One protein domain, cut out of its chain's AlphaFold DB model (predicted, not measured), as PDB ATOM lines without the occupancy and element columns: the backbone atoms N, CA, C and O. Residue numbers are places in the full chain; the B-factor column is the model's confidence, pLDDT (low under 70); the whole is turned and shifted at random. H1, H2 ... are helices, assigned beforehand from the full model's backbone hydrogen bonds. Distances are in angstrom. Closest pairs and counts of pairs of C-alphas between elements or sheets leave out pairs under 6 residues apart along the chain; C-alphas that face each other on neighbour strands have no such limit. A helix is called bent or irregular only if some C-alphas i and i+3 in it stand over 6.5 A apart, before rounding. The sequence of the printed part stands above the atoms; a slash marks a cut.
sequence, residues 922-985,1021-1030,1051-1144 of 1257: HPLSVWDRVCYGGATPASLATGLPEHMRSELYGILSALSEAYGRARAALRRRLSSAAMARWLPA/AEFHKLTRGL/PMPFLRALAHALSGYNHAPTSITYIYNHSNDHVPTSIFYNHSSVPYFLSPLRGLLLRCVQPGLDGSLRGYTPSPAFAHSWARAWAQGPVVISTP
ATOM      1  N   HIS A 922      97.729 -42.714   2.847       93.44
ATOM      2  CA  HIS A 922      97.898 -44.023   2.215       93.44
ATOM      3  C   HIS A 922      99.307 -44.587   2.517       93.44
ATOM      4  O   HIS A 922     100.288 -43.868   2.295       93.44
ATOM      5  N   PRO A 923      99.471 -45.857   2.945       94.69
ATOM      6  CA  PRO A 923     100.766 -46.402   3.352       94.69
ATOM      7  C   PRO A 923     101.859 -46.248   2.296       94.69
ATOM      8  O   PRO A 923     102.978 -45.869   2.631       94.69
ATOM      9  N   LEU A 924     101.534 -46.458   1.013       91.69
ATOM     10  CA  LEU A 924     102.464 -46.204  -0.094       91.69
ATOM     11  C   LEU A 924     102.906 -44.726  -0.191       91.69
ATOM     12  O   LEU A 924     104.091 -44.471  -0.356       91.69
ATOM     13  N   SER A 925     102.006 -43.756   0.005       91.50
ATOM     14  CA  SER A 925     102.343 -42.321   0.003       91.50
ATOM     15  C   SER A 925     103.224 -41.926   1.196       91.50
ATOM     16  O   SER A 925     104.118 -41.084   1.070       91.50
ATOM     17  N   VAL A 926     103.006 -42.550   2.358       92.56
ATOM     18  CA  VAL A 926     103.879 -42.407   3.535       92.56
ATOM     19  C   VAL A 926     105.255 -43.022   3.250       92.56
ATOM     20  O   VAL A 926     106.277 -42.379   3.498       92.56
ATOM     21  N   TRP A 927     105.294 -44.223   2.665       93.81
ATOM     22  CA  TRP A 927     106.522 -44.896   2.237       93.81
ATOM     23  C   TRP A 927     107.311 -44.064   1.218       93.81
ATOM     24  O   TRP A 927     108.510 -43.881   1.411       93.81
ATOM     25  N   ASP A 928     106.662 -43.480   0.206       90.25
ATOM     26  CA  ASP A 928     107.301 -42.605  -0.784       90.25
ATOM     27  C   ASP A 928     107.958 -41.386  -0.120       90.25
ATOM     28  O   ASP A 928     109.104 -41.044  -0.424       90.25
ATOM     29  N   ARG A 929     107.279 -40.746   0.843       88.81
ATOM     30  CA  ARG A 929     107.839 -39.599   1.582       88.81
ATOM     31  C   ARG A 929     109.010 -39.981   2.490       88.81
ATOM     32  O   ARG A 929     109.961 -39.206   2.597       88.81
ATOM     33  N   VAL A 930     108.988 -41.164   3.105       88.38
ATOM     34  CA  VAL A 930     110.123 -41.687   3.893       88.38
ATOM     35  C   VAL A 930     111.285 -42.110   2.981       88.38
ATOM     36  O   VAL A 930     112.452 -41.867   3.302       88.38
ATOM     37  N   CYS A 931     110.986 -42.717   1.832       85.00
ATOM     38  CA  CYS A 931     111.973 -43.215   0.881       85.00
ATOM     39  C   CYS A 931     112.686 -42.075   0.147       85.00
ATOM     40  O   CYS A 931     113.915 -42.047   0.140       85.00
ATOM     41  N   TYR A 932     111.939 -41.125  -0.419       80.94
ATOM     42  CA  TYR A 932     112.470 -40.093  -1.319       80.94
ATOM     43  C   TYR A 932     112.472 -38.678  -0.726       80.94
ATOM     44  O   TYR A 932     113.307 -37.868  -1.110       80.94
ATOM     45  N   GLY A 933     111.568 -38.367   0.207       74.38
ATOM     46  CA  GLY A 933     111.421 -37.016   0.770       74.38
ATOM     47  C   GLY A 933     112.271 -36.721   2.010       74.38
ATOM     48  O   GLY A 933     112.239 -35.598   2.503       74.38
ATOM     49  N   GLY A 934     112.977 -37.717   2.563       78.50
ATOM     50  CA  GLY A 934     113.708 -37.572   3.831       78.50
ATOM     51  C   GLY A 934     112.805 -37.237   5.029       78.50
ATOM     52  O   GLY A 934     113.277 -36.700   6.030       78.50
ATOM     53  N   ALA A 935     111.501 -37.508   4.919       82.75
ATOM     54  CA  ALA A 935     110.517 -37.037   5.879       82.75
ATOM     55  C   ALA A 935     110.657 -37.755   7.233       82.75
ATOM     56  O   ALA A 935     110.596 -38.984   7.324       82.75
ATOM     57  N   THR A 936     110.810 -36.975   8.301       87.31
ATOM     58  CA  THR A 936     110.802 -37.475   9.682       87.31
ATOM     59  C   THR A 936     109.364 -37.702  10.166       87.31
ATOM     60  O   THR A 936     108.454 -37.019   9.678       87.31
ATOM     61  N   PRO A 937     109.127 -38.567  11.174       90.44
ATOM     62  CA  PRO A 937     107.792 -38.765  11.745       90.44
ATOM     63  C   PRO A 937     107.141 -37.451  12.193       90.44
ATOM     64  O   PRO A 937     105.987 -37.194  11.870       90.44
ATOM     65  N   ALA A 938     107.909 -36.563  12.838       89.56
ATOM     66  CA  ALA A 938     107.440 -35.243  13.259       89.56
ATOM     67  C   ALA A 938     107.032 -34.341  12.077       89.56
ATOM     68  O   ALA A 938     106.010 -33.660  12.148       89.56
ATOM     69  N   SER A 939     107.787 -34.357  10.970       87.19
ATOM     70  CA  SER A 939     107.436 -33.576   9.771       87.19
ATOM     71  C   SER A 939     106.157 -34.074   9.089       87.19
ATOM     72  O   SER A 939     105.367 -33.262   8.620       87.19
ATOM     73  N   LEU A 940     105.916 -35.390   9.092       88.19
ATOM     74  CA  LEU A 940     104.690 -35.993   8.561       88.19
ATOM     75  C   LEU A 940     103.485 -35.778   9.490       88.19
ATOM     76  O   LEU A 940     102.368 -35.630   9.008       88.19
ATOM     77  N   ALA A 941     103.715 -35.730  10.806       91.38
ATOM     78  CA  ALA A 941     102.690 -35.517  11.826       91.38
ATOM     79  C   ALA A 941     102.256 -34.045  11.982       91.38
ATOM     80  O   ALA A 941     101.254 -33.760  12.637       91.38
ATOM     81  N   THR A 942     103.007 -33.095  11.418       87.12
ATOM     82  CA  THR A 942     102.759 -31.658  11.608       87.12
ATOM     83  C   THR A 942     101.425 -31.236  10.985       87.12
ATOM     84  O   THR A 942     101.232 -31.351   9.777       87.12
ATOM     85  N   GLY A 943     100.511 -30.710  11.809       82.50
ATOM     86  CA  GLY A 943      99.177 -30.268  11.383       82.50
ATOM     87  C   GLY A 943      98.124 -31.379  11.279       82.50
ATOM     88  O   GLY A 943      96.994 -31.092  10.898       82.50
ATOM     89  N   LEU A 944      98.459 -32.628  11.625       87.44
ATOM     90  CA  LEU A 944      97.484 -33.718  11.714       87.44
ATOM     91  C   LEU A 944      96.794 -33.746  13.097       87.44
ATOM     92  O   LEU A 944      97.473 -33.587  14.122       87.44
ATOM     93  N   PRO A 945      95.472 -34.006  13.162       87.75
ATOM     94  CA  PRO A 945      94.773 -34.282  14.419       87.75
ATOM     95  C   PRO A 945      95.270 -35.594  15.047       87.75
ATOM     96  O   PRO A 945      95.895 -36.416  14.376       87.75
ATOM     97  N   GLU A 946      95.010 -35.793  16.343       89.56
ATOM     98  CA  GLU A 946      95.568 -36.919  17.117       89.56
ATOM     99  C   GLU A 946      95.243 -38.287  16.501       89.56
ATOM    100  O   GLU A 946      96.146 -39.100  16.323       89.56
ATOM    101  N   HIS A 947      93.997 -38.525  16.072       88.31
ATOM    102  CA  HIS A 947      93.610 -39.799  15.454       88.31
ATOM    103  C   HIS A 947      94.380 -40.072  14.156       88.31
ATOM    104  O   HIS A 947      94.905 -41.167  13.971       88.31
ATOM    105  N   MET A 948      94.559 -39.064  13.296       92.50
ATOM    106  CA  MET A 948      95.383 -39.191  12.086       92.50
ATOM    107  C   MET A 948      96.885 -39.326  12.387       92.50
ATOM    108  O   MET A 948      97.606 -39.962  11.616       92.50
ATOM    109  N   ARG A 949      97.379 -38.760  13.499       94.19
ATOM    110  CA  ARG A 949      98.760 -38.986  13.954       94.19
ATOM    111  C   ARG A 949      98.962 -40.424  14.421       94.19
ATOM    112  O   ARG A 949      99.967 -41.020  14.045       94.19
ATOM    113  N   SER A 950      98.008 -41.006  15.145       94.12
ATOM    114  CA  SER A 950      98.033 -42.426  15.522       94.12
ATOM    115  C   SER A 950      98.082 -43.347  14.300       94.12
ATOM    116  O   SER A 950      98.897 -44.266  14.267       94.12
ATOM    117  N   GLU A 951      97.299 -43.059  13.257       95.50
ATOM    118  CA  GLU A 951      97.330 -43.806  11.989       95.50
ATOM    119  C   GLU A 951      98.686 -43.710  11.287       95.50
ATOM    120  O   GLU A 951      99.295 -44.726  10.944       95.50
ATOM    121  N   LEU A 952      99.215 -42.490  11.149       95.56
ATOM    122  CA  LEU A 952     100.557 -42.258  10.625       95.56
ATOM    123  C   LEU A 952     101.614 -43.045  11.419       95.56
ATOM    124  O   LEU A 952     102.472 -43.687  10.816       95.56
ATOM    125  N   TYR A 953     101.566 -43.022  12.753       96.19
ATOM    126  CA  TYR A 953     102.513 -43.763  13.586       96.19
ATOM    127  C   TYR A 953     102.346 -45.284  13.463       96.19
ATOM    128  O   TYR A 953     103.357 -45.985  13.444       96.19
ATOM    129  N   GLY A 954     101.124 -45.796  13.286       96.38
ATOM    130  CA  GLY A 954     100.867 -47.204  12.972       96.38
ATOM    131  C   GLY A 954     101.536 -47.639  11.664       96.38
ATOM    132  O   GLY A 954     102.293 -48.614  11.645       96.38
ATOM    133  N   ILE A 955     101.352 -46.861  10.593       96.25
ATOM    134  CA  ILE A 955     102.004 -47.080   9.290       96.25
ATOM    135  C   ILE A 955     103.530 -47.033   9.434       96.25
ATOM    136  O   ILE A 955     104.240 -47.926   8.968       96.25
ATOM    137  N   LEU A 956     104.053 -46.000  10.098       95.50
ATOM    138  CA  LEU A 956     105.489 -45.802  10.294       95.50
ATOM    139  C   LEU A 956     106.134 -46.896  11.157       95.50
ATOM    140  O   LEU A 956     107.280 -47.275  10.893       95.50
ATOM    141  N   SER A 957     105.412 -47.430  12.142       95.88
ATOM    142  CA  SER A 957     105.845 -48.574  12.948       95.88
ATOM    143  C   SER A 957     105.930 -49.839  12.093       95.88
ATOM    144  O   SER A 957     106.998 -50.446  11.996       95.88
ATOM    145  N   ALA A 958     104.864 -50.179  11.360       96.06
ATOM    146  CA  ALA A 958     104.839 -51.361  10.498       96.06
ATOM    147  C   ALA A 958     105.893 -51.307   9.374       96.06
ATOM    148  O   ALA A 958     106.553 -52.314   9.103       96.06
ATOM    149  N   LEU A 959     106.129 -50.131   8.773       94.69
ATOM    150  CA  LEU A 959     107.245 -49.901   7.846       94.69
ATOM    151  C   LEU A 959     108.610 -50.127   8.519       94.69
ATOM    152  O   LEU A 959     109.490 -50.760   7.931       94.69
ATOM    153  N   SER A 960     108.792 -49.638   9.750       94.00
ATOM    154  CA  SER A 960     110.045 -49.784  10.507       94.00
ATOM    155  C   SER A 960     110.330 -51.245  10.855       94.00
ATOM    156  O   SER A 960     111.446 -51.725  10.645       94.00
ATOM    157  N   GLU A 961     109.321 -51.984  11.321       94.31
ATOM    158  CA  GLU A 961     109.436 -53.418  11.580       94.31
ATOM    159  C   GLU A 961     109.699 -54.218  10.305       94.31
ATOM    160  O   GLU A 961     110.549 -55.112  10.294       94.31
ATOM    161  N   ALA A 962     108.970 -53.927   9.222       92.81
ATOM    162  CA  ALA A 962     109.158 -54.601   7.946       92.81
ATOM    163  C   ALA A 962     110.593 -54.397   7.446       92.81
ATOM    164  O   ALA A 962     111.243 -55.367   7.052       92.81
ATOM    165  N   TYR A 963     111.119 -53.171   7.540       92.62
ATOM    166  CA  TYR A 963     112.504 -52.856   7.189       92.62
ATOM    167  C   TYR A 963     113.501 -53.578   8.103       92.62
ATOM    168  O   TYR A 963     114.476 -54.149   7.616       92.62
ATOM    169  N   GLY A 964     113.232 -53.641   9.411       91.44
ATOM    170  CA  GLY A 964     114.017 -54.430  10.364       91.44
ATOM    171  C   GLY A 964     114.074 -55.915   9.989       91.44
ATOM    172  O   GLY A 964     115.159 -56.500   9.940       91.44
ATOM    173  N   ARG A 965     112.930 -56.515   9.629       90.56
ATOM    174  CA  ARG A 965     112.830 -57.904   9.146       90.56
ATOM    175  C   ARG A 965     113.587 -58.111   7.832       90.56
ATOM    176  O   ARG A 965     114.347 -59.074   7.731       90.56
ATOM    177  N   ALA A 966     113.437 -57.210   6.860       88.00
ATOM    178  CA  ALA A 966     114.146 -57.262   5.580       88.00
ATOM    179  C   ALA A 966     115.670 -57.150   5.770       88.00
ATOM    180  O   ALA A 966     116.425 -57.964   5.238       88.00
ATOM    181  N   ARG A 967     116.125 -56.210   6.609       88.38
ATOM    182  CA  ARG A 967     117.535 -56.021   6.976       88.38
ATOM    183  C   ARG A 967     118.106 -57.244   7.695       88.38
ATOM    184  O   ARG A 967     119.209 -57.676   7.369       88.38
ATOM    185  N   ALA A 968     117.363 -57.840   8.628       85.12
ATOM    186  CA  ALA A 968     117.776 -59.057   9.326       85.12
ATOM    187  C   ALA A 968     117.839 -60.280   8.391       85.12
ATOM    188  O   ALA A 968     118.769 -61.079   8.487       85.12
ATOM    189  N   ALA A 969     116.888 -60.417   7.460       83.81
ATOM    190  CA  ALA A 969     116.895 -61.478   6.454       83.81
ATOM    191  C   ALA A 969     118.065 -61.330   5.468       83.81
ATOM    192  O   ALA A 969     118.765 -62.309   5.209       83.81
ATOM    193  N   LEU A 970     118.325 -60.109   4.984       83.06
ATOM    194  CA  LEU A 970     119.500 -59.793   4.174       83.06
ATOM    195  C   LEU A 970     120.790 -60.121   4.935       83.06
ATOM    196  O   LEU A 970     121.650 -60.802   4.387       83.06
ATOM    197  N   ARG A 971     120.914 -59.697   6.202       80.50
ATOM    198  CA  ARG A 971     122.095 -59.997   7.026       80.50
ATOM    199  C   ARG A 971     122.306 -61.504   7.173       80.50
ATOM    200  O   ARG A 971     123.409 -61.961   6.910       80.50
ATOM    201  N   ARG A 972     121.267 -62.285   7.501       81.88
ATOM    202  CA  ARG A 972     121.366 -63.757   7.581       81.88
ATOM    203  C   ARG A 972     121.802 -64.387   6.256       81.88
ATOM    204  O   ARG A 972     122.665 -65.258   6.272       81.88
ATOM    205  N   ARG A 973     121.257 -63.932   5.121       79.81
ATOM    206  CA  ARG A 973     121.649 -64.409   3.781       79.81
ATOM    207  C   ARG A 973     123.100 -64.054   3.444       79.81
ATOM    208  O   ARG A 973     123.830 -64.925   2.993       79.81
ATOM    209  N   LEU A 974     123.540 -62.824   3.716       75.88
ATOM    210  CA  LEU A 974     124.930 -62.401   3.507       75.88
ATOM    211  C   LEU A 974     125.904 -63.170   4.410       75.88
ATOM    212  O   LEU A 974     126.921 -63.644   3.915       75.88
ATOM    213  N   SER A 975     125.576 -63.359   5.692       74.44
ATOM    214  CA  SER A 975     126.358 -64.200   6.606       74.44
ATOM    215  C   SER A 975     126.435 -65.647   6.110       74.44
ATOM    216  O   SER A 975     127.526 -66.196   6.033       74.44
ATOM    217  N   SER A 976     125.311 -66.251   5.713       73.31
ATOM    218  CA  SER A 976     125.267 -67.633   5.217       73.31
ATOM    219  C   SER A 976     126.035 -67.816   3.901       73.31
ATOM    220  O   SER A 976     126.822 -68.752   3.790       73.31
ATOM    221  N   ALA A 977     125.896 -66.899   2.939       69.44
ATOM    222  CA  ALA A 977     126.611 -66.947   1.661       69.44
ATOM    223  C   ALA A 977     128.118 -66.666   1.806       69.44
ATOM    224  O   ALA A 977     128.934 -67.268   1.105       69.44
ATOM    225  N   ALA A 978     128.507 -65.784   2.734       68.50
ATOM    226  CA  ALA A 978     129.903 -65.626   3.128       68.50
ATOM    227  C   ALA A 978     130.440 -66.923   3.756       68.50
ATOM    228  O   ALA A 978     131.511 -67.390   3.366       68.50
ATOM    229  N   MET A 979     129.667 -67.532   4.665       61.50
ATOM    230  CA  MET A 979     130.064 -68.746   5.376       61.50
ATOM    231  C   MET A 979     130.232 -69.963   4.468       61.50
ATOM    232  O   MET A 979     131.277 -70.605   4.510       61.50
ATOM    233  N   ALA A 980     129.257 -70.250   3.606       65.19
ATOM    234  CA  ALA A 980     129.245 -71.469   2.799       65.19
ATOM    235  C   ALA A 980     130.315 -71.512   1.691       65.19
ATOM    236  O   ALA A 980     130.651 -72.593   1.218       65.19
ATOM    237  N   ARG A 981     130.825 -70.356   1.235       57.31
ATOM    238  CA  ARG A 981     131.625 -70.275  -0.004       57.31
ATOM    239  C   ARG A 981     133.039 -69.727   0.159       57.31
ATOM    240  O   ARG A 981     133.912 -70.099  -0.619       57.31
ATOM    241  N   TRP A 982     133.275 -68.835   1.120       58.22
ATOM    242  CA  TRP A 982     134.544 -68.099   1.198       58.22
ATOM    243  C   TRP A 982     135.482 -68.606   2.289       58.22
ATOM    244  O   TRP A 982     136.688 -68.425   2.171       58.22
ATOM    245  N   LEU A 983     134.970 -69.290   3.309       56.00
ATOM    246  CA  LEU A 983     135.808 -69.871   4.358       56.00
ATOM    247  C   LEU A 983     136.648 -71.077   3.932       56.00
ATOM    248  O   LEU A 983     137.837 -71.058   4.263       56.00
ATOM    249  N   PRO A 984     136.128 -72.029   3.131       57.75
ATOM    250  CA  PRO A 984     136.970 -73.059   2.524       57.75
ATOM    251  C   PRO A 984     138.052 -72.436   1.631       57.75
ATOM    252  O   PRO A 984     139.220 -72.807   1.688       57.75
ATOM    253  N   ALA A 985     137.683 -71.413   0.850       58.56
ATOM    254  CA  ALA A 985     138.579 -70.737  -0.089       58.56
ATOM    255  C   ALA A 985     139.670 -69.870   0.574       58.56
ATOM    256  O   ALA A 985     140.653 -69.532  -0.082       58.56
ATOM    257  N   ALA A1021     141.585 -60.760  16.429       69.50
ATOM    258  CA  ALA A1021     142.957 -60.287  16.241       69.50
ATOM    259  C   ALA A1021     143.717 -61.127  15.197       69.50
ATOM    260  O   ALA A1021     144.446 -60.563  14.373       69.50
ATOM    261  N   GLU A1022     143.493 -62.442  15.161       69.00
ATOM    262  CA  GLU A1022     144.138 -63.326  14.187       69.00
ATOM    263  C   GLU A1022     143.515 -63.219  12.790       69.00
ATOM    264  O   GLU A1022     144.240 -63.128  11.795       69.00
ATOM    265  N   PHE A1023     142.192 -63.040  12.702       62.88
ATOM    266  CA  PHE A1023     141.533 -62.618  11.461       62.88
ATOM    267  C   PHE A1023     142.110 -61.286  10.932       62.88
ATOM    268  O   PHE A1023     142.306 -61.113   9.724       62.88
ATOM    269  N   HIS A1024     142.465 -60.350  11.822       58.91
ATOM    270  CA  HIS A1024     143.161 -59.108  11.464       58.91
ATOM    271  C   HIS A1024     144.601 -59.311  10.974       58.91
ATOM    272  O   HIS A1024     145.035 -58.558  10.098       58.91
ATOM    273  N   LYS A1025     145.362 -60.284  11.498       68.94
ATOM    274  CA  LYS A1025     146.682 -60.622  10.931       68.94
ATOM    275  C   LYS A1025     146.533 -61.180   9.517       68.94
ATOM    276  O   LYS A1025     147.198 -60.700   8.600       68.94
ATOM    277  N   LEU A1026     145.627 -62.141   9.339       60.25
ATOM    278  CA  LEU A1026     145.416 -62.845   8.072       60.25
ATOM    279  C   LEU A1026     144.916 -61.900   6.968       60.25
ATOM    280  O   LEU A1026     145.414 -61.940   5.845       60.25
ATOM    281  N   THR A1027     144.013 -60.972   7.291       55.31
ATOM    282  CA  THR A1027     143.517 -59.978   6.320       55.31
ATOM    283  C   THR A1027     144.529 -58.881   5.969       55.31
ATOM    284  O   THR A1027     144.503 -58.398   4.839       55.31
ATOM    285  N   ARG A1028     145.464 -58.514   6.863       58.66
ATOM    286  CA  ARG A1028     146.577 -57.592   6.532       58.66
ATOM    287  C   ARG A1028     147.613 -58.196   5.578       58.66
ATOM    288  O   ARG A1028     148.365 -57.439   4.973       58.66
ATOM    289  N   GLY A1029     147.667 -59.523   5.450       54.59
ATOM    290  CA  GLY A1029     148.558 -60.218   4.515       54.59
ATOM    291  C   GLY A1029     148.092 -60.196   3.054       54.59
ATOM    292  O   GLY A1029     148.837 -60.626   2.176       54.59
ATOM    293  N   LEU A1030     146.876 -59.715   2.769       48.53
ATOM    294  CA  LEU A1030     146.335 -59.664   1.411       48.53
ATOM    295  C   LEU A1030     146.948 -58.490   0.618       48.53
ATOM    296  O   LEU A1030     146.940 -57.358   1.106       48.53
ATOM    297  N   PRO A1051     137.665 -57.973  -3.805       47.81
ATOM    298  CA  PRO A1051     137.130 -56.633  -4.040       47.81
ATOM    299  C   PRO A1051     136.718 -55.906  -2.748       47.81
ATOM    300  O   PRO A1051     135.940 -56.426  -1.949       47.81
ATOM    301  N   MET A1052     137.141 -54.648  -2.586       46.16
ATOM    302  CA  MET A1052     136.790 -53.820  -1.417       46.16
ATOM    303  C   MET A1052     135.280 -53.723  -1.097       46.16
ATOM    304  O   MET A1052     134.945 -53.736   0.088       46.16
ATOM    305  N   PRO A1053     134.341 -53.672  -2.070       46.81
ATOM    306  CA  PRO A1053     132.906 -53.708  -1.765       46.81
ATOM    307  C   PRO A1053     132.460 -54.989  -1.039       46.81
ATOM    308  O   PRO A1053     131.583 -54.931  -0.181       46.81
ATOM    309  N   PHE A1054     133.095 -56.129  -1.332       49.41
ATOM    310  CA  PHE A1054     132.830 -57.399  -0.653       49.41
ATOM    311  C   PHE A1054     133.392 -57.394   0.773       49.41
ATOM    312  O   PHE A1054     132.676 -57.756   1.701       49.41
ATOM    313  N   LEU A1055     134.625 -56.908   0.975       49.53
ATOM    314  CA  LEU A1055     135.206 -56.783   2.320       49.53
ATOM    315  C   LEU A1055     134.380 -55.844   3.216       49.53
ATOM    316  O   LEU A1055     134.198 -56.137   4.393       49.53
ATOM    317  N   ARG A1056     133.792 -54.776   2.655       53.34
ATOM    318  CA  ARG A1056     132.836 -53.901   3.364       53.34
ATOM    319  C   ARG A1056     131.534 -54.624   3.732       53.34
ATOM    320  O   ARG A1056     131.074 -54.499   4.864       53.34
ATOM    321  N   ALA A1057     130.955 -55.403   2.815       50.19
ATOM    322  CA  ALA A1057     129.749 -56.190   3.090       50.19
ATOM    323  C   ALA A1057     129.990 -57.280   4.155       50.19
ATOM    324  O   ALA A1057     129.160 -57.470   5.044       50.19
ATOM    325  N   LEU A1058     131.150 -57.943   4.104       50.72
ATOM    326  CA  LEU A1058     131.580 -58.950   5.074       50.72
ATOM    327  C   LEU A1058     131.847 -58.329   6.453       50.72
ATOM    328  O   LEU A1058     131.296 -58.794   7.449       50.72
ATOM    329  N   ALA A1059     132.610 -57.233   6.509       53.81
ATOM    330  CA  ALA A1059     132.849 -56.487   7.742       53.81
ATOM    331  C   ALA A1059     131.532 -56.015   8.382       53.81
ATOM    332  O   ALA A1059     131.392 -56.098   9.596       53.81
ATOM    333  N   HIS A1060     130.535 -55.606   7.587       53.44
ATOM    334  CA  HIS A1060     129.213 -55.234   8.102       53.44
ATOM    335  C   HIS A1060     128.382 -56.428   8.607       53.44
ATOM    336  O   HIS A1060     127.651 -56.307   9.592       53.44
ATOM    337  N   ALA A1061     128.484 -57.598   7.967       51.50
ATOM    338  CA  ALA A1061     127.832 -58.817   8.451       51.50
ATOM    339  C   ALA A1061     128.378 -59.237   9.833       51.50
ATOM    340  O   ALA A1061     127.600 -59.648  10.706       51.50
ATOM    341  N   LEU A1062     129.690 -59.063  10.033       49.47
ATOM    342  CA  LEU A1062     130.426 -59.347  11.268       49.47
ATOM    343  C   LEU A1062     130.258 -58.257  12.347       49.47
ATOM    344  O   LEU A1062     130.101 -58.584  13.518       49.47
ATOM    345  N   SER A1063     130.200 -56.968  11.985       54.84
ATOM    346  CA  SER A1063     130.160 -55.844  12.945       54.84
ATOM    347  C   SER A1063     128.871 -55.738  13.769       54.84
ATOM    348  O   SER A1063     128.756 -54.855  14.612       54.84
ATOM    349  N   GLY A1064     127.866 -56.569  13.487       50.44
ATOM    350  CA  GLY A1064     126.620 -56.637  14.251       50.44
ATOM    351  C   GLY A1064     126.579 -57.766  15.285       50.44
ATOM    352  O   GLY A1064     125.482 -58.151  15.688       50.44
ATOM    353  N   TYR A1065     127.717 -58.376  15.622       50.81
ATOM    354  CA  TYR A1065     127.891 -59.107  16.880       50.81
ATOM    355  C   TYR A1065     128.391 -58.105  17.930       50.81
ATOM    356  O   TYR A1065     129.307 -57.334  17.646       50.81
ATOM    357  N   ASN A1066     127.783 -58.084  19.123       43.75
ATOM    358  CA  ASN A1066     127.884 -56.981  20.101       43.75
ATOM    359  C   ASN A1066     129.283 -56.734  20.716       43.75
ATOM    360  O   ASN A1066     129.429 -55.859  21.566       43.75
ATOM    361  N   HIS A1067     130.311 -57.468  20.281       45.84
ATOM    362  CA  HIS A1067     131.669 -57.431  20.831       45.84
ATOM    363  C   HIS A1067     132.763 -57.153  19.783       45.84
ATOM    364  O   HIS A1067     133.944 -57.338  20.065       45.84
ATOM    365  N   ALA A1068     132.405 -56.682  18.581       44.84
ATOM    366  CA  ALA A1068     133.401 -56.244  17.601       44.84
ATOM    367  C   ALA A1068     134.227 -55.054  18.156       44.84
ATOM    368  O   ALA A1068     133.638 -54.034  18.528       44.84
ATOM    369  N   PRO A1069     135.572 -55.139  18.216       43.34
ATOM    370  CA  PRO A1069     136.401 -54.078  18.781       43.34
ATOM    371  C   PRO A1069     136.283 -52.777  17.980       43.34
ATOM    372  O   PRO A1069     136.260 -52.773  16.747       43.34
ATOM    373  N   THR A1070     136.280 -51.647  18.692       43.84
ATOM    374  CA  THR A1070     136.110 -50.285  18.145       43.84
ATOM    375  C   THR A1070     137.109 -49.910  17.047       43.84
ATOM    376  O   THR A1070     136.828 -49.014  16.253       43.84
ATOM    377  N   SER A1071     138.244 -50.607  16.951       40.78
ATOM    378  CA  SER A1071     139.249 -50.457  15.893       40.78
ATOM    379  C   SER A1071     138.770 -50.907  14.502       40.78
ATOM    380  O   SER A1071     139.169 -50.291  13.513       40.78
ATOM    381  N   ILE A1072     137.884 -51.909  14.403       42.59
ATOM    382  CA  ILE A1072     137.242 -52.306  13.131       42.59
ATOM    383  C   ILE A1072     136.370 -51.164  12.619       42.59
ATOM    384  O   ILE A1072     136.450 -50.769  11.455       42.59
ATOM    385  N   THR A1073     135.568 -50.599  13.518       44.66
ATOM    386  CA  THR A1073     134.668 -49.483  13.236       44.66
ATOM    387  C   THR A1073     135.464 -48.243  12.825       44.66
ATOM    388  O   THR A1073     135.158 -47.623  11.812       44.66
ATOM    389  N   TYR A1074     136.543 -47.914  13.544       39.31
ATOM    390  CA  TYR A1074     137.317 -46.686  13.324       39.31
ATOM    391  C   TYR A1074     137.966 -46.598  11.929       39.31
ATOM    392  O   TYR A1074     137.965 -45.525  11.332       39.31
ATOM    393  N   ILE A1075     138.469 -47.711  11.380       37.88
ATOM    394  CA  ILE A1075     139.141 -47.726  10.065       37.88
ATOM    395  C   ILE A1075     138.132 -47.705   8.897       37.88
ATOM    396  O   ILE A1075     138.437 -47.171   7.831       37.88
ATOM    397  N   TYR A1076     136.913 -48.226   9.087       44.09
ATOM    398  CA  TYR A1076     135.867 -48.243   8.049       44.09
ATOM    399  C   TYR A1076     134.862 -47.073   8.129       44.09
ATOM    400  O   TYR A1076     134.149 -46.819   7.157       44.09
ATOM    401  N   ASN A1077     134.861 -46.297   9.220       40.47
ATOM    402  CA  ASN A1077     134.017 -45.109   9.440       40.47
ATOM    403  C   ASN A1077     134.275 -43.918   8.485       40.47
ATOM    404  O   ASN A1077     133.700 -42.849   8.676       40.47
ATOM    405  N   HIS A1078     135.147 -44.046   7.480       39.06
ATOM    406  CA  HIS A1078     135.368 -43.017   6.449       39.06
ATOM    407  C   HIS A1078     134.711 -43.337   5.094       39.06
ATOM    408  O   HIS A1078     134.819 -42.546   4.159       39.06
ATOM    409  N   SER A1079     133.980 -44.453   4.971       41.47
ATOM    410  CA  SER A1079     133.064 -44.679   3.843       41.47
ATOM    411  C   SER A1079     131.607 -44.581   4.297       41.47
ATOM    412  O   SER A1079     131.155 -45.432   5.055       41.47
ATOM    413  N   ASN A1080     130.873 -43.587   3.781       42.44
ATOM    414  CA  ASN A1080     129.498 -43.205   4.167       42.44
ATOM    415  C   ASN A1080     128.387 -44.266   3.934       42.44
ATOM    416  O   ASN A1080     127.207 -43.959   4.089       42.44
ATOM    417  N   ASP A1081     128.726 -45.510   3.582       46.19
ATOM    418  CA  ASP A1081     127.788 -46.601   3.268       46.19
ATOM    419  C   ASP A1081     127.549 -47.545   4.463       46.19
ATOM    420  O   ASP A1081     127.719 -48.765   4.386       46.19
ATOM    421  N   HIS A1082     127.115 -46.994   5.599       54.16
ATOM    422  CA  HIS A1082     126.497 -47.817   6.640       54.16
ATOM    423  C   HIS A1082     125.065 -48.178   6.233       54.16
ATOM    424  O   HIS A1082     124.297 -47.297   5.847       54.16
ATOM    425  N   VAL A1083     124.658 -49.445   6.393       54.97
ATOM    426  CA  VAL A1083     123.238 -49.823   6.277       54.97
ATOM    427  C   VAL A1083     122.474 -49.120   7.398       54.97
ATOM    428  O   VAL A1083     122.684 -49.476   8.566       54.97
ATOM    429  N   PRO A1084     121.601 -48.142   7.094       63.59
ATOM    430  CA  PRO A1084     121.031 -47.304   8.131       63.59
ATOM    431  C   PRO A1084     120.122 -48.145   9.020       63.59
ATOM    432  O   PRO A1084     119.318 -48.958   8.549       63.59
ATOM    433  N   THR A1085     120.294 -47.972  10.327       69.56
ATOM    434  CA  THR A1085     119.595 -48.737  11.368       69.56
ATOM    435  C   THR A1085     118.110 -48.400  11.444       69.56
ATOM    436  O   THR A1085     117.324 -49.226  11.900       69.56
ATOM    437  N   SER A1086     117.733 -47.216  10.962       76.75
ATOM    438  CA  SER A1086     116.381 -46.674  10.952       76.75
ATOM    439  C   SER A1086     115.936 -46.355   9.526       76.75
ATOM    440  O   SER A1086     116.746 -45.938   8.697       76.75
ATOM    441  N   ILE A1087     114.631 -46.461   9.259       77.50
ATOM    442  CA  ILE A1087     114.053 -45.984   7.998       77.50
ATOM    443  C   ILE A1087     114.086 -44.457   7.862       77.50
ATOM    444  O   ILE A1087     113.927 -43.979   6.748       77.50
ATOM    445  N   PHE A1088     114.309 -43.690   8.936       75.00
ATOM    446  CA  PHE A1088     114.168 -42.224   8.929       75.00
ATOM    447  C   PHE A1088     115.463 -41.443   8.707       75.00
ATOM    448  O   PHE A1088     115.404 -40.271   8.349       75.00
ATOM    449  N   TYR A1089     116.626 -42.060   8.921       67.62
ATOM    450  CA  TYR A1089     117.907 -41.358   8.895       67.62
ATOM    451  C   TYR A1089     118.748 -41.786   7.692       67.62
ATOM    452  O   TYR A1089     119.150 -42.944   7.580       67.62
ATOM    453  N   ASN A1090     119.051 -40.827   6.816       54.41
ATOM    454  CA  ASN A1090     120.231 -40.902   5.962       54.41
ATOM    455  C   ASN A1090     121.383 -40.263   6.749       54.41
ATOM    456  O   ASN A1090     121.236 -39.140   7.227       54.41
ATOM    457  N   HIS A1091     122.503 -40.966   6.931       46.03
ATOM    458  CA  HIS A1091     123.645 -40.403   7.668       46.03
ATOM    459  C   HIS A1091     124.400 -39.335   6.859       46.03
ATOM    460  O   HIS A1091     125.147 -38.550   7.440       46.03
ATOM    461  N   SER A1092     124.177 -39.259   5.544       46.03
ATOM    462  CA  SER A1092     124.601 -38.136   4.717       46.03
ATOM    463  C   SER A1092     123.586 -36.990   4.786       46.03
ATOM    464  O   SER A1092     122.410 -37.147   4.463       46.03
ATOM    465  N   SER A1093     124.078 -35.791   5.100       45.56
ATOM    466  CA  SER A1093     123.370 -34.509   4.946       45.56
ATOM    467  C   SER A1093     123.102 -34.121   3.479       45.56
ATOM    468  O   SER A1093     122.563 -33.051   3.212       45.56
ATOM    469  N   VAL A1094     123.463 -34.986   2.523       46.78
ATOM    470  CA  VAL A1094     123.259 -34.804   1.083       46.78
ATOM    471  C   VAL A1094     121.929 -35.463   0.683       46.78
ATOM    472  O   VAL A1094     121.850 -36.695   0.661       46.78
ATOM    473  N   PRO A1095     120.878 -34.696   0.335       45.44
ATOM    474  CA  PRO A1095     119.521 -35.233   0.182       45.44
ATOM    475  C   PRO A1095     119.285 -36.099  -1.071       45.44
ATOM    476  O   PRO A1095     118.200 -36.655  -1.213       45.44
ATOM    477  N   TYR A1096     120.266 -36.244  -1.972       47.72
ATOM    478  CA  TYR A1096     120.060 -36.847  -3.300       47.72
ATOM    479  C   TYR A1096     120.622 -38.258  -3.501       47.72
ATOM    480  O   TYR A1096     120.294 -38.896  -4.499       47.72
ATOM    481  N   PHE A1097     121.400 -38.787  -2.553       49.06
ATOM    482  CA  PHE A1097     121.874 -40.170  -2.617       49.06
ATOM    483  C   PHE A1097     121.422 -40.954  -1.389       49.06
ATOM    484  O   PHE A1097     121.977 -40.852  -0.293       49.06
ATOM    485  N   LEU A1098     120.404 -41.785  -1.608       53.41
ATOM    486  CA  LEU A1098     120.168 -42.958  -0.778       53.41
ATOM    487  C   LEU A1098     121.396 -43.857  -0.898       53.41
ATOM    488  O   LEU A1098     121.768 -44.194  -2.023       53.41
ATOM    489  N   SER A1099     121.973 -44.313   0.223       65.50
ATOM    490  CA  SER A1099     122.868 -45.475   0.154       65.50
ATOM    491  C   SER A1099     122.114 -46.581  -0.603       65.50
ATOM    492  O   SER A1099     120.971 -46.882  -0.220       65.50
ATOM    493  N   PRO A1100     122.669 -47.159  -1.688       70.19
ATOM    494  CA  PRO A1100     121.900 -48.021  -2.582       70.19
ATOM    495  C   PRO A1100     121.204 -49.183  -1.871       70.19
ATOM    496  O   PRO A1100     120.110 -49.601  -2.252       70.19
ATOM    497  N   LEU A1101     121.804 -49.646  -0.773       71.19
ATOM    498  CA  LEU A1101     121.281 -50.716   0.059       71.19
ATOM    499  C   LEU A1101     120.073 -50.293   0.920       71.19
ATOM    500  O   LEU A1101     119.162 -51.100   1.092       71.19
ATOM    501  N   ARG A1102     119.988 -49.026   1.373       80.06
ATOM    502  CA  ARG A1102     118.759 -48.461   1.981       80.06
ATOM    503  C   ARG A1102     117.623 -48.462   0.960       80.06
ATOM    504  O   ARG A1102     116.524 -48.898   1.283       80.06
ATOM    505  N   GLY A1103     117.895 -48.009  -0.266       80.88
ATOM    506  CA  GLY A1103     116.903 -47.966  -1.346       80.88
ATOM    507  C   GLY A1103     116.355 -49.351  -1.707       80.88
ATOM    508  O   GLY A1103     115.146 -49.513  -1.863       80.88
ATOM    509  N   LEU A1104     117.223 -50.366  -1.773       81.31
ATOM    510  CA  LEU A1104     116.814 -51.761  -1.975       81.31
ATOM    511  C   LEU A1104     115.985 -52.297  -0.798       81.31
ATOM    512  O   LEU A1104     114.898 -52.826  -1.015       81.31
ATOM    513  N   LEU A1105     116.446 -52.116   0.445       83.44
ATOM    514  CA  LEU A1105     115.723 -52.574   1.638       83.44
ATOM    515  C   LEU A1105     114.351 -51.905   1.799       83.44
ATOM    516  O   LEU A1105     113.407 -52.571   2.215       83.44
ATOM    517  N   LEU A1106     114.218 -50.622   1.443       84.81
ATOM    518  CA  LEU A1106     112.928 -49.929   1.434       84.81
ATOM    519  C   LEU A1106     111.988 -50.475   0.352       84.81
ATOM    520  O   LEU A1106     110.805 -50.650   0.627       84.81
ATOM    521  N   ARG A1107     112.493 -50.819  -0.841       87.56
ATOM    522  CA  ARG A1107     111.690 -51.472  -1.897       87.56
ATOM    523  C   ARG A1107     111.195 -52.862  -1.497       87.56
ATOM    524  O   ARG A1107     110.075 -53.213  -1.839       87.56
ATOM    525  N   CYS A1108     111.959 -53.611  -0.700       88.38
ATOM    526  CA  CYS A1108     111.505 -54.887  -0.131       88.38
ATOM    527  C   CYS A1108     110.332 -54.756   0.864       88.38
ATOM    528  O   CYS A1108     109.797 -55.775   1.298       88.38
ATOM    529  N   VAL A1109     109.962 -53.533   1.265       92.00
ATOM    530  CA  VAL A1109     108.893 -53.250   2.241       92.00
ATOM    531  C   VAL A1109     107.887 -52.221   1.725       92.00
ATOM    532  O   VAL A1109     107.161 -51.608   2.507       92.00
ATOM    533  N   GLN A1110     107.857 -52.026   0.406       94.25
ATOM    534  CA  GLN A1110     106.884 -51.177  -0.263       94.25
ATOM    535  C   GLN A1110     105.458 -51.710   0.000       94.25
ATOM    536  O   GLN A1110     105.209 -52.894  -0.240       94.25
ATOM    537  N   PRO A1111     104.525 -50.876   0.497       94.31
ATOM    538  CA  PRO A1111     103.126 -51.265   0.672       94.31
ATOM    539  C   PRO A1111     102.435 -51.589  -0.656       94.31
ATOM    540  O   PRO A1111     102.836 -51.096  -1.714       94.31
ATOM    541  N   GLY A1112     101.361 -52.376  -0.590       91.62
ATOM    542  CA  GLY A1112     100.499 -52.641  -1.736       91.62
ATOM    543  C   GLY A1112      99.813 -51.375  -2.262       91.62
ATOM    544  O   GLY A1112      99.619 -50.394  -1.537       91.62
ATOM    545  N   LEU A1113      99.424 -51.407  -3.541       89.69
ATOM    546  CA  LEU A1113      98.622 -50.344  -4.159       89.69
ATOM    547  C   LEU A1113      97.234 -50.221  -3.519       89.69
ATOM    548  O   LEU A1113      96.676 -49.141  -3.524       89.69
ATOM    549  N   ASP A1114      96.716 -51.302  -2.941       89.00
ATOM    550  CA  ASP A1114      95.474 -51.363  -2.160       89.00
ATOM    551  C   ASP A1114      95.614 -50.807  -0.727       89.00
ATOM    552  O   ASP A1114      94.687 -50.906   0.077       89.00
ATOM    553  N   GLY A1115      96.787 -50.270  -0.379       90.69
ATOM    554  CA  GLY A1115      97.126 -49.820   0.967       90.69
ATOM    555  C   GLY A1115      97.497 -50.950   1.930       90.69
ATOM    556  O   GLY A1115      97.706 -50.685   3.112       90.69
ATOM    557  N   SER A1116      97.629 -52.198   1.467       92.81
ATOM    558  CA  SER A1116      98.047 -53.301   2.335       92.81
ATOM    559  C   SER A1116      99.491 -53.119   2.833       92.81
ATOM    560  O   SER A1116     100.443 -52.971   2.062       92.81
ATOM    561  N   LEU A1117      99.675 -53.142   4.156       94.62
ATOM    562  CA  LEU A1117     100.979 -53.068   4.813       94.62
ATOM    563  C   LEU A1117     101.036 -54.081   5.959       94.62
ATOM    564  O   LEU A1117     100.322 -53.972   6.951       94.62
ATOM    565  N   ARG A1118     101.912 -55.084   5.841       93.31
ATOM    566  CA  ARG A1118     102.028 -56.155   6.840       93.31
ATOM    567  C   ARG A1118     102.452 -55.610   8.209       93.31
ATOM    568  O   ARG A1118     103.593 -55.183   8.373       93.31
ATOM    569  N   GLY A1119     101.564 -55.748   9.193       94.69
ATOM    570  CA  GLY A1119     101.750 -55.253  10.563       94.69
ATOM    571  C   GLY A1119     100.978 -53.966  10.867       94.69
ATOM    572  O   GLY A1119     101.038 -53.492  11.991       94.69
ATOM    573  N   TYR A1120     100.245 -53.420   9.893       96.56
ATOM    574  CA  TYR A1120      99.349 -52.287  10.083       96.56
ATOM    575  C   TYR A1120      97.935 -52.642   9.612       96.56
ATOM    576  O   TYR A1120      97.747 -53.207   8.533       96.56
ATOM    577  N   THR A1121      96.954 -52.268  10.427       95.25
ATOM    578  CA  THR A1121      95.526 -52.301  10.109       95.25
ATOM    579  C   THR A1121      94.986 -50.914  10.461       95.25
ATOM    580  O   THR A1121      95.219 -50.486  11.593       95.25
ATOM    581  N   PRO A1122      94.307 -50.198   9.547       93.06
ATOM    582  CA  PRO A1122      93.696 -48.910   9.875       93.06
ATOM    583  C   PRO A1122      92.631 -49.086  10.966       93.06
ATOM    584  O   PRO A1122      91.937 -50.107  10.988       93.06
ATOM    585  N   SER A1123      92.464 -48.100  11.852       91.38
ATOM    586  CA  SER A1123      91.350 -48.107  12.813       91.38
ATOM    587  C   SER A1123      90.001 -48.128  12.080       91.38
ATOM    588  O   SER A1123      89.931 -47.667  10.938       91.38
ATOM    589  N   PRO A1124      88.904 -48.585  12.713       86.69
ATOM    590  CA  PRO A1124      87.580 -48.590  12.086       86.69
ATOM    591  C   PRO A1124      87.182 -47.232  11.488       86.69
ATOM    592  O   PRO A1124      86.765 -47.177  10.333       86.69
ATOM    593  N   ALA A1125      87.424 -46.129  12.208       81.31
ATOM    594  CA  ALA A1125      87.144 -44.771  11.733       81.31
ATOM    595  C   ALA A1125      87.942 -44.404  10.478       81.31
ATOM    596  O   ALA A1125      87.388 -43.913   9.489       81.31
ATOM    597  N   PHE A1126      89.249 -44.678  10.479       87.44
ATOM    598  CA  PHE A1126      90.095 -44.380   9.331       87.44
ATOM    599  C   PHE A1126      89.795 -45.310   8.146       87.44
ATOM    600  O   PHE A1126      89.775 -44.871   6.992       87.44
ATOM    601  N   ALA A1127      89.489 -46.580   8.426       87.00
ATOM    602  CA  ALA A1127      89.083 -47.572   7.443       87.00
ATOM    603  C   ALA A1127      87.805 -47.147   6.712       87.00
ATOM    604  O   ALA A1127      87.751 -47.164   5.478       87.00
ATOM    605  N   HIS A1128      86.809 -46.703   7.479       82.00
ATOM    606  CA  HIS A1128      85.514 -46.268   6.982       82.00
ATOM    607  C   HIS A1128      85.609 -44.993   6.125       82.00
ATOM    608  O   HIS A1128      84.988 -44.908   5.058       82.00
ATOM    609  N   SER A1129      86.400 -44.019   6.586       80.31
ATOM    610  CA  SER A1129      86.470 -42.662   6.021       80.31
ATOM    611  C   SER A1129      87.426 -42.545   4.832       80.31
ATOM    612  O   SER A1129      87.109 -41.901   3.831       80.31
ATOM    613  N   TRP A1130      88.608 -43.160   4.938       84.62
ATOM    614  CA  TRP A1130      89.736 -42.915   4.035       84.62
ATOM    615  C   TRP A1130      90.258 -44.200   3.390       84.62
ATOM    616  O   TRP A1130      90.438 -44.234   2.170       84.62
ATOM    617  N   ALA A1131      90.466 -45.273   4.163       82.06
ATOM    618  CA  ALA A1131      91.088 -46.490   3.633       82.06
ATOM    619  C   ALA A1131      90.200 -47.236   2.625       82.06
ATOM    620  O   ALA A1131      90.711 -47.897   1.726       82.06
ATOM    621  N   ARG A1132      88.872 -47.070   2.691       79.50
ATOM    622  CA  ARG A1132      87.944 -47.606   1.680       79.50
ATOM    623  C   ARG A1132      88.259 -47.127   0.252       79.50
ATOM    624  O   ARG A1132      87.939 -47.833  -0.700       79.50
ATOM    625  N   ALA A1133      88.906 -45.968   0.092       77.25
ATOM    626  CA  ALA A1133      89.366 -45.473  -1.206       77.25
ATOM    627  C   ALA A1133      90.730 -46.052  -1.644       77.25
ATOM    628  O   ALA A1133      91.058 -45.981  -2.825       77.25
ATOM    629  N   TRP A1134      91.517 -46.654  -0.741       84.56
ATOM    630  CA  TRP A1134      92.860 -47.171  -1.050       84.56
ATOM    631  C   TRP A1134      92.856 -48.291  -2.094       84.56
ATOM    632  O   TRP A1134      93.811 -48.417  -2.846       84.56
ATOM    633  N   ALA A1135      91.754 -49.032  -2.241       78.31
ATOM    634  CA  ALA A1135      91.590 -50.018  -3.313       78.31
ATOM    635  C   ALA A1135      91.714 -49.429  -4.741       78.31
ATOM    636  O   ALA A1135      91.906 -50.182  -5.692       78.31
ATOM    637  N   GLN A1136      91.608 -48.102  -4.901       74.81
ATOM    638  CA  GLN A1136      91.808 -47.391  -6.173       74.81
ATOM    639  C   GLN A1136      93.276 -46.988  -6.420       74.81
ATOM    640  O   GLN A1136      93.600 -46.492  -7.498       74.81
ATOM    641  N   GLY A1137      94.167 -47.204  -5.446       73.94
ATOM    642  CA  GLY A1137      95.530 -46.685  -5.445       73.94
ATOM    643  C   GLY A1137      95.629 -45.230  -4.971       73.94
ATOM    644  O   GLY A1137      94.658 -44.470  -5.038       73.94
ATOM    645  N   PRO A1138      96.807 -44.790  -4.496       76.75
ATOM    646  CA  PRO A1138      97.064 -43.375  -4.296       76.75
ATOM    647  C   PRO A1138      97.203 -42.677  -5.655       76.75
ATOM    648  O   PRO A1138      97.787 -43.220  -6.594       76.75
ATOM    649  N   VAL A1139      96.742 -41.428  -5.749       58.94
ATOM    650  CA  VAL A1139      97.055 -40.565  -6.897       58.94
ATOM    651  C   VAL A1139      98.553 -40.249  -6.847       58.94
ATOM    652  O   VAL A1139      98.994 -39.453  -6.020       58.94
ATOM    653  N   VAL A1140      99.345 -40.923  -7.684       48.97
ATOM    654  CA  VAL A1140     100.815 -40.861  -7.656       48.97
ATOM    655  C   VAL A1140     101.299 -39.470  -8.082       48.97
ATOM    656  O   VAL A1140     101.054 -39.038  -9.205       48.97
ATOM    657  N   ILE A1141     102.002 -38.766  -7.186       42.75
ATOM    658  CA  ILE A1141     102.409 -37.354  -7.373       42.75
ATOM    659  C   ILE A1141     103.841 -37.227  -7.947       42.75
ATOM    660  O   ILE A1141     104.325 -36.123  -8.179       42.75
ATOM    661  N   SER A1142     104.551 -38.333  -8.196       39.72
ATOM    662  CA  SER A1142     105.945 -38.307  -8.659       39.72
ATOM    663  C   SER A1142     106.232 -39.265  -9.817       39.72
ATOM    664  O   SER A1142     105.946 -40.460  -9.771       39.72
ATOM    665  N   THR A1143     106.919 -38.752 -10.839       33.03
ATOM    666  CA  THR A1143     107.762 -39.585 -11.704       33.03
ATOM    667  C   THR A1143     108.921 -40.131 -10.865       33.03
ATOM    668  O   THR A1143     109.662 -39.323 -10.292       33.03
ATOM    669  N   PRO A1144     109.124 -41.458 -10.774       35.59
ATOM    670  CA  PRO A1144     110.221 -42.010  -9.993       35.59
ATOM    671  C   PRO A1144     111.572 -41.601 -10.605       35.59
ATOM    672  O   PRO A1144     111.729 -41.680 -11.828       35.59
TER     673      PRO A1144
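This is residues 922 to 985, 1021 to 1030 and 1051 to 1144 of the 1257 residues of an uncharacterized protein of Edaphochlamys debaryana (UniProt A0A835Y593). One long helix, H3, makes a spine, and four shorter helices pack on it: H1 and H2 on overlapping stretches toward its first end, H7 farther along and H5 farther still, with H8 and H9 near its first end. Residues 980 to 985, the last turns of H3, stick out, H6 lies by H5, and H4 is detached from the other helices. The printed part has 168 residues, with nine named helices, H1 to H9 in order along the chain, and no named strand; the class is all helix. The whole is loose, with a radius of gyration of the C-alphas of 19.6 A, and only just elongated, spanning 64 by 33 by 32 A.

Begin with H3, residues 946 to 985, the hub, which touches four helices. Its residues 952 to 959 alone touch H1, residues 923 to 932, at a steep tilt of 61 degrees, the same way; the closest C-alphas, of Pro 923 and Ile 955, are 6.1 A apart. Residues 949 to 956 alone touch H2, residues 937 to 941, closest at the C-alphas of Arg 949 and Ala 941, 5.7 A. Residues 963 to 967 alone touch H7, residues 1100 to 1107, at a steep tilt of 54 degrees, opposite ways; the closest C-alphas, of Ala 966 and Leu 1105, are 6.3 A apart. Residues 971 to 978 alone touch H5, residues 1052 to 1062, opposite ways at 69.9 degrees, steep but only just; the closest C-alphas, of Ser 975 and Ala 1061, are 5.9 A apart. H6, residues 1070 to 1076, is close to H5 but not clearly touching, at 7.9 A between the C-alphas of Tyr 1076 and Arg 1056. H8, residues 1124 to 1129, is likewise close to H3 but not clearly touching, at 7.7 A between the C-alphas of Phe 1126 and Glu 951. H8 and H9, residues 1131 to 1136, meet only through their link. H4, residues 1021 to 1028, is apart from H3 and H5. In H1, H2, H4, H5, H7 and H8 every O i to N i+4 pair is within hydrogen-bond range; H3 has 32 of 36, H6 2 of 3, and H9 0 of 2, beside 2 of 3 O i to N i+3 pairs.

Find C-alpha 946 at (95.568, -36.919, 17.117); from there H3 runs 57.4 A to C-alpha 985 at (138.579, -70.737, -0.089), with a kink of 29 degrees near residue 979. H3 and H9 are irregular, but only just: C-alphas 980 and 983 are 6.9 A apart, and C-alphas 1132 and 1135 are 6.6 A apart. H5 measures 15.2 A and H1 14.1 A; H9 ends at C-alpha 1136, (91.808, -47.391, -6.173).

The two C-alphas farthest apart, of Gly 1029 and His 1128, are 64.6 A apart. Residues 986 to 1020 and 1031 to 1050 are not printed; the gaps are 19.9 A and 11.1 A between C-alphas. The links H6 to H7 and H7 to H8 are long. Mean pLDDT of the printed part is 72.1; 71 residues are under 70, among them 1051 to 1085.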